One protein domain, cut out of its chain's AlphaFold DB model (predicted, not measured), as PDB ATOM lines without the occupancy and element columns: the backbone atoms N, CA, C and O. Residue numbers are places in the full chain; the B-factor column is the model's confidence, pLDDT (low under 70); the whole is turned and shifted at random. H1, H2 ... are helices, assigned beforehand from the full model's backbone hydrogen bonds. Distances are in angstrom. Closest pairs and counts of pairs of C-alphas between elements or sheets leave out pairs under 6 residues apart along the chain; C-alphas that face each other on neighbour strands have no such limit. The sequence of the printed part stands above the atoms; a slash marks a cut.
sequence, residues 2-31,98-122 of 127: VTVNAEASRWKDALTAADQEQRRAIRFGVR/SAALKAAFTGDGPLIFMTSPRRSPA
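AT A GLANCE: This is residues 2 to 31 and 98 to 122 of the 127 residues of an uncharacterized protein of Phenylobacterium sp. 20VBR1 (UniProt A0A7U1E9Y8). What is the main picture? One long helix, H1, has a short helix, H2, at a slant by its last turns, and after H2 a long tail without a named element runs back toward the end where H1 begins; residues 106 to 111 of this tail stand free. Residues 2 to 10 run toward that same end and turn there into H1. What is it made of? The printed part has 55 residues with two named helices, H1 then H2, and no named strand; the class is all helix, though the helices hold under half of the residues, 25 of 55. The whole is loose and flat, with a radius of gyration of the C-alphas of 13.5 A and spans of 39 by 24 by 12 A.

HOW THE PARTS SIT: Which helix is longest, and what does it touch? H1, residues 11 to 28, only just touches H2, residues 98 to 104, with 3 pairs of C-alphas within 8 A. H1 touches H2 with residue 26 alone, and the closest C-alphas of the two helices, those of Ile 26 and Lys 102, are 5.5 A apart. How do their directions compare? Their lines stand at a steep tilt of 50 degrees and they run opposite ways. What do the backbone atoms show? In H1 and H2 every O i to N i+4 pair is within hydrogen-bond range.

IN THESE COORDINATES: Where is H1? It begins at C-alpha 11, (-123.011, 66.338, 53.026), and ends at C-alpha 28, 25.6 A away. Where is H2? It runs from Ser 98 to Ala 104, 9.9 A between those C-alphas, and ends at (-105.811, 58.928, 37.681).

THE WHOLE: How large is it? The two C-alphas farthest apart, those of Arg 31 and Arg 119, are 40.5 A apart. Where is the cut? Residues 32 to 97 are not printed, and C-alphas 31 and 98 are 8.5 A apart across it. Where is confidence low? The model's pLDDT is under 70 at residues 108 to 110 and 119 to 122.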
ATOM      1  N   VAL A   2    -112.859  65.015  42.203       86.00
ATOM      2  CA  VAL A   2    -114.322  64.856  42.113       86.00
ATOM      3  C   VAL A   2    -114.957  65.841  43.086       86.00
ATOM      4  O   VAL A   2    -114.567  65.879  44.252       86.00
ATOM      5  N   THR A   3    -115.922  66.628  42.613       90.00
ATOM      6  CA  THR A   3    -116.621  67.636  43.419       90.00
ATOM      7  C   THR A   3    -118.102  67.296  43.477       90.00
ATOM      8  O   THR A   3    -118.721  67.043  42.447       90.00
ATOM      9  N   VAL A   4    -118.683  67.328  44.676       91.50
ATOM     10  CA  VAL A   4    -120.128  67.189  44.883       91.50
ATOM     11  C   VAL A   4    -120.661  68.376  45.666       91.50
ATOM     12  O   VAL A   4    -120.053  68.817  46.639       91.50
ATOM     13  N   ASN A   5    -121.818  68.879  45.245       92.12
ATOM     14  CA  ASN A   5    -122.543  69.935  45.938       92.12
ATOM     15  C   ASN A   5    -123.774  69.336  46.612       92.12
ATOM     16  O   ASN A   5    -124.459  68.493  46.032       92.12
ATOM     17  N   ALA A   6    -124.066  69.774  47.832       91.12
ATOM     18  CA  ALA A   6    -125.218  69.305  48.585       91.12
ATOM     19  C   ALA A   6    -125.710  70.365  49.562       91.12
ATOM     20  O   ALA A   6    -124.968  71.263  49.966       91.12
ATOM     21  N   GLU A   7    -126.956  70.216  50.002       90.00
ATOM     22  CA  GLU A   7    -127.428  70.926  51.183       90.00
ATOM     23  C   GLU A   7    -126.538  70.599  52.389       90.00
ATOM     24  O   GLU A   7    -126.101  69.459  52.570       90.00
ATOM     25  N   ALA A   8    -126.304  71.587  53.257       84.88
ATOM     26  CA  ALA A   8    -125.368  71.452  54.375       84.88
ATOM     27  C   ALA A   8    -125.701  70.284  55.327       84.88
ATOM     28  O   ALA A   8    -124.803  69.737  55.956       84.88
ATOM     29  N   SER A   9    -126.970  69.885  55.447       88.62
ATOM     30  CA  SER A   9    -127.408  68.729  56.248       88.62
ATOM     31  C   SER A   9    -127.126  67.377  55.581       88.62
ATOM     32  O   SER A   9    -127.070  66.365  56.275       88.62
ATOM     33  N   ARG A  10    -126.923  67.350  54.260       91.38
ATOM     34  CA  ARG A  10    -126.830  66.140  53.427       91.38
ATOM     35  C   ARG A  10    -125.421  65.854  52.905       91.38
ATOM     36  O   ARG A  10    -125.244  65.018  52.025       91.38
ATOM     37  N   TRP A  11    -124.403  66.513  53.459       90.12
ATOM     38  CA  TRP A  11    -123.011  66.338  53.026       90.12
ATOM     39  C   TRP A  11    -122.530  64.880  53.111       90.12
ATOM     40  O   TRP A  11    -121.758  64.445  52.262       90.12
ATOM     41  N   LYS A  12    -123.006  64.107  54.102       91.12
ATOM     42  CA  LYS A  12    -122.670  62.680  54.241       91.12
ATOM     43  C   LYS A  12    -123.243  61.848  53.100       91.12
ATOM     44  O   LYS A  12    -122.526  61.018  52.550       91.12
ATOM     45  N   ASP A  13    -124.502  62.087  52.734       93.81
ATOM     46  CA  ASP A  13    -125.154  61.397  51.616       93.81
ATOM     47  C   ASP A  13    -124.405  61.681  50.313       93.81
ATOM     48  O   ASP A  13    -124.098  60.767  49.556       93.81
ATOM     49  N   ALA A  14    -124.058  62.950  50.083       92.75
ATOM     50  CA  ALA A  14    -123.350  63.377  48.885       92.75
ATOM     51  C   ALA A  14    -121.934  62.797  48.800       92.75
ATOM     52  O   ALA A  14    -121.538  62.309  47.745       92.75
ATOM     53  N   LEU A  15    -121.194  62.787  49.913       91.75
ATOM     54  CA  LEU A  15    -119.876  62.155  49.976       91.75
ATOM     55  C   LEU A  15    -119.967  60.640  49.740       91.75
ATOM     56  O   LEU A  15    -119.137  60.078  49.032       91.75
ATOM     57  N   THR A  16    -120.994  59.987  50.290       93.94
ATOM     58  CA  THR A  16    -121.231  58.549  50.082       93.94
ATOM     59  C   THR A  16    -121.545  58.254  48.617       93.94
ATOM     60  O   THR A  16    -120.989  57.318  48.051       93.94
ATOM     61  N   ALA A  17    -122.391  59.067  47.979       94.19
ATOM     62  CA  ALA A  17    -122.697  58.935  46.559       94.19
ATOM     63  C   ALA A  17    -121.446  59.140  45.685       94.19
ATOM     64  O   ALA A  17    -121.225  58.374  44.749       94.19
ATOM     65  N   ALA A  18    -120.594  60.116  46.022       92.31
ATOM     66  CA  ALA A  18    -119.333  60.355  45.320       92.31
ATOM     67  C   ALA A  18    -118.374  59.156  45.416       92.31
ATOM     68  O   ALA A  18    -117.837  58.725  44.397       92.31
ATOM     69  N   ASP A  19    -118.187  58.587  46.615       91.12
ATOM     70  CA  ASP A  19    -117.351  57.390  46.811       91.12
ATOM     71  C   ASP A  19    -117.908  56.184  46.040       91.12
ATOM     72  O   ASP A  19    -117.156  55.468  45.374       91.12
ATOM     73  N   GLN A  20    -119.230  55.981  46.062       94.06
ATOM     74  CA  GLN A  20    -119.874  54.899  45.316       94.06
ATOM     75  C   GLN A  20    -119.661  55.036  43.806       94.06
ATOM     76  O   GLN A  20    -119.291  54.055  43.156       94.06
ATOM     77  N   GLU A  21    -119.845  56.234  43.253       92.94
ATOM     78  CA  GLU A  21    -119.678  56.454  41.817       92.94
ATOM     79  C   GLU A  21    -118.208  56.367  41.403       92.94
ATOM     80  O   GLU A  21    -117.891  55.728  40.401       92.94
ATOM     81  N   GLN A  22    -117.281  56.877  42.220       91.06
ATOM     82  CA  GLN A  22    -115.848  56.686  41.992       91.06
ATOM     83  C   GLN A  22    -115.486  55.193  41.954       91.06
ATOM     84  O   GLN A  22    -114.809  54.736  41.030       91.06
ATOM     85  N   ARG A  23    -115.955  54.394  42.921       92.19
ATOM     86  CA  ARG A  23    -115.714  52.939  42.939       92.19
ATOM     87  C   ARG A  23    -116.320  52.246  41.727       92.19
ATOM     88  O   ARG A  23    -115.702  51.330  41.183       92.19
ATOM     89  N   ARG A  24    -117.517  52.657  41.306       93.94
ATOM     90  CA  ARG A  24    -118.187  52.127  40.116       93.94
ATOM     91  C   ARG A  24    -117.375  52.426  38.858       93.94
ATOM     92  O   ARG A  24    -117.091  51.495  38.105       93.94
ATOM     93  N   ALA A  25    -116.943  53.671  38.682       92.31
ATOM     94  CA  ALA A  25    -116.128  54.112  37.558       92.31
ATOM     95  C   ALA A  25    -114.784  53.363  37.497       92.31
ATOM     96  O   ALA A  25    -114.391  52.875  36.440       92.31
ATOM     97  N   ILE A  26    -114.118  53.158  38.640       92.12
ATOM     98  CA  ILE A  26    -112.880  52.364  38.716       92.12
ATOM     99  C   ILE A  26    -113.143  50.884  38.407       92.12
ATOM    100  O   ILE A  26    -112.338  50.237  37.740       92.12
ATOM    101  N   ARG A  27    -114.255  50.316  38.885       94.19
ATOM    102  CA  ARG A  27    -114.563  48.891  38.700       94.19
ATOM    103  C   ARG A  27    -114.930  48.559  37.259       94.19
ATOM    104  O   ARG A  27    -114.437  47.566  36.729       94.19
ATOM    105  N   PHE A  28    -115.812  49.348  36.654       94.62
ATOM    106  CA  PHE A  28    -116.412  49.027  35.359       94.62
ATOM    107  C   PHE A  28    -115.784  49.793  34.192       94.62
ATOM    108  O   PHE A  28    -115.829  49.297  33.070       94.62
ATOM    109  N   GLY A  29    -115.136  50.929  34.452       95.19
ATOM    110  CA  GLY A  29    -114.632  51.808  33.402       95.19
ATOM    111  C   GLY A  29    -115.752  52.541  32.663       95.19
ATOM    112  O   GLY A  29    -116.900  52.562  33.107       95.19
ATOM    113  N   VAL A  30    -115.388  53.140  31.533       96.62
ATOM    114  CA  VAL A  30    -116.311  53.811  30.608       96.62
ATOM    115  C   VAL A  30    -116.765  52.848  29.516       96.62
ATOM    116  O   VAL A  30    -116.026  51.929  29.147       96.62
ATOM    117  N   ARG A  31    -117.968  53.050  28.971       97.38
ATOM    118  CA  ARG A  31    -118.435  52.289  27.803       97.38
ATOM    119  C   ARG A  31    -118.015  52.945  26.489       97.38
ATOM    120  O   ARG A  31    -117.731  54.138  26.434       97.38
ATOM    121  N   SER A  98    -110.530  53.895  30.044       97.25
ATOM    122  CA  SER A  98    -110.749  53.224  31.329       97.25
ATOM    123  C   SER A  98    -109.444  52.938  32.070       97.25
ATOM    124  O   SER A  98    -109.414  53.008  33.298       97.25
ATOM    125  N   ALA A  99    -108.366  52.599  31.360       96.25
ATOM    126  CA  ALA A  99    -107.054  52.403  31.968       96.25
ATOM    127  C   ALA A  99    -106.490  53.726  32.508       96.25
ATOM    128  O   ALA A  99    -106.057  53.774  33.661       96.25
ATOM    129  N   ALA A 100    -106.573  54.805  31.721       94.81
ATOM    130  CA  ALA A 100    -106.166  56.143  32.147       94.81
ATOM    131  C   ALA A 100    -106.987  56.640  33.352       94.81
ATOM    132  O   ALA A 100    -106.421  57.129  34.328       94.81
ATOM    133  N   LEU A 101    -108.307  56.430  33.333       92.94
ATOM    134  CA  LEU A 101    -109.204  56.759  34.441       92.94
ATOM    135  C   LEU A 101    -108.791  56.046  35.732       92.94
ATOM    136  O   LEU A 101    -108.711  56.672  36.785       92.94
ATOM    137  N   LYS A 102    -108.493  54.744  35.664       92.56
ATOM    138  CA  LYS A 102    -108.023  53.977  36.827       92.56
ATOM    139  C   LYS A 102    -106.707  54.534  37.363       92.56
ATOM    140  O   LYS A 102    -106.596  54.719  38.570       92.56
ATOM    141  N   ALA A 103    -105.750  54.832  36.484       91.81
ATOM    142  CA  ALA A 103    -104.462  55.404  36.871       91.81
ATOM    143  C   ALA A 103    -104.612  56.783  37.539       91.81
ATOM    144  O   ALA A 103    -103.952  57.051  38.540       91.81
ATOM    145  N   ALA A 104    -105.539  57.623  37.073       89.00
ATOM    146  CA  ALA A 104    -105.811  58.928  37.681       89.00
ATOM    147  C   ALA A 104    -106.316  58.839  39.138       89.00
ATOM    148  O   ALA A 104    -106.195  59.801  39.894       89.00
ATOM    149  N   PHE A 105    -106.863  57.689  39.542       85.06
ATOM    150  CA  PHE A 105    -107.279  57.410  40.918       85.06
ATOM    151  C   PHE A 105    -106.260  56.583  41.722       85.06
ATOM    152  O   PHE A 105    -106.536  56.234  42.872       85.06
ATOM    153  N   THR A 106    -105.085  56.280  41.160       80.38
ATOM    154  CA  THR A 106    -103.961  55.687  41.906       80.38
ATOM    155  C   THR A 106    -103.072  56.795  42.488       80.38
ATOM    156  O   THR A 106    -102.662  57.692  41.761       80.38
ATOM    157  N   GLY A 107    -102.804  56.771  43.802       72.69
ATOM    158  CA  GLY A 107    -102.032  57.804  44.515       72.69
ATOM    159  C   GLY A 107    -102.128  57.692  46.047       72.69
ATOM    160  O   GLY A 107    -102.739  56.749  46.554       72.69
ATOM    161  N   ASP A 108    -101.563  58.667  46.775       65.31
ATOM    162  CA  ASP A 108    -101.326  58.683  48.242       65.31
ATOM    163  C   ASP A 108    -102.583  58.788  49.145       65.31
ATOM    164  O   ASP A 108    -102.521  59.210  50.301       65.31
ATOM    165  N   GLY A 109    -103.742  58.355  48.651       63.50
ATOM    166  CA  GLY A 109    -104.996  58.315  49.402       63.50
ATOM    167  C   GLY A 109    -105.897  59.543  49.203       63.50
ATOM    168  O   GLY A 109    -105.523  60.524  48.559       63.50
ATOM    169  N   PRO A 110    -107.144  59.479  49.700       66.56
ATOM    170  CA  PRO A 110    -108.147  60.498  49.424       66.56
ATOM    171  C   PRO A 110    -107.894  61.771  50.237       66.56
ATOM    172  O   PRO A 110    -108.083  61.798  51.454       66.56
ATOM    173  N   LEU A 111    -107.547  62.860  49.551       79.69
ATOM    174  CA  LEU A 111    -107.617  64.203  50.118       79.69
ATOM    175  C   LEU A 111    -109.067  64.700  50.044       79.69
ATOM    176  O   LEU A 111    -109.576  64.995  48.964       79.69
ATOM    177  N   ILE A 112    -109.741  64.780  51.193       84.00
ATOM    178  CA  ILE A 112    -111.102  65.321  51.283       84.00
ATOM    179  C   ILE A 112    -111.022  66.781  51.715       84.00
ATOM    180  O   ILE A 112    -110.645  67.088  52.846       84.00
ATOM    181  N   PHE A 113    -111.434  67.679  50.823       86.94
ATOM    182  CA  PHE A 113    -111.679  69.078  51.145       86.94
ATOM    183  C   PHE A 113    -113.186  69.323  51.237       86.94
ATOM    184  O   PHE A 113    -113.931  69.004  50.313       86.94
ATOM    185  N   MET A 114    -113.640  69.884  52.359       86.12
ATOM    186  CA  MET A 114    -115.047  70.213  52.589       86.12
ATOM    187  C   MET A 114    -115.171  71.677  52.991       86.12
ATOM    188  O   MET A 114    -114.590  72.111  53.985       86.12
ATOM    189  N   THR A 115    -116.006  72.412  52.266       87.25
ATOM    190  CA  THR A 115    -116.464  73.745  52.656       87.25
ATOM    191  C   THR A 115    -117.930  73.672  53.051       87.25
ATOM    192  O   THR A 115    -118.720  72.921  52.483       87.25
ATOM    193  N   SER A 116    -118.304  74.418  54.085       83.69
ATOM    194  CA  SER A 116    -119.688  74.487  54.541       83.69
ATOM    195  C   SER A 116    -119.961  75.862  55.141       83.69
ATOM    196  O   SER A 116    -119.150  76.338  55.939       83.69
ATOM    197  N   PRO A 117    -121.115  76.484  54.835       81.00
ATOM    198  CA  PRO A 117    -121.528  77.728  55.478       81.00
ATOM    199  C   PRO A 117    -121.917  77.521  56.953       81.00
ATOM    200  O   PRO A 117    -122.057  78.487  57.698       81.00
ATOM    201  N   ARG A 118    -122.091  76.266  57.401       73.06
ATOM    202  CA  ARG A 118    -122.299  75.894  58.810       73.06
ATOM    203  C   ARG A 118    -121.042  75.237  59.373       73.06
ATOM    204  O   ARG A 118    -120.444  74.386  58.714       73.06
ATOM    205  N   ARG A 119    -120.679  75.576  60.612       66.81
ATOM    206  CA  ARG A 119    -119.529  74.982  61.309       66.81
ATOM    207  C   ARG A 119    -119.688  73.460  61.399       66.81
ATOM    208  O   ARG A 119    -120.731  72.981  61.841       66.81
ATOM    209  N   SER A 120    -118.677  72.705  60.968       58.25
ATOM    210  CA  SER A 120    -118.734  71.241  60.990       58.25
ATOM    211  C   SER A 120    -118.426  70.695  62.398       58.25
ATOM    212  O   SER A 120    -117.572  71.246  63.094       58.25
ATOM    213  N   PRO A 121    -119.061  69.588  62.833       57.66
ATOM    214  CA  PRO A 121    -118.741  68.941  64.111       57.66
ATOM    215  C   PRO A 121    -117.311  68.372  64.186       57.66
ATOM    216  O   PRO A 121    -116.781  68.188  65.277       57.66
ATOM    217  N   ALA A 122    -116.673  68.100  63.039       56.81
ATOM    218  CA  ALA A 122    -115.304  67.576  62.960       56.81
ATOM    219  C   ALA A 122    -114.230  68.606  63.360       56.81
ATOM    220  O   ALA A 122    -113.114  68.224  63.698       56.81
TER     221      ALA A 122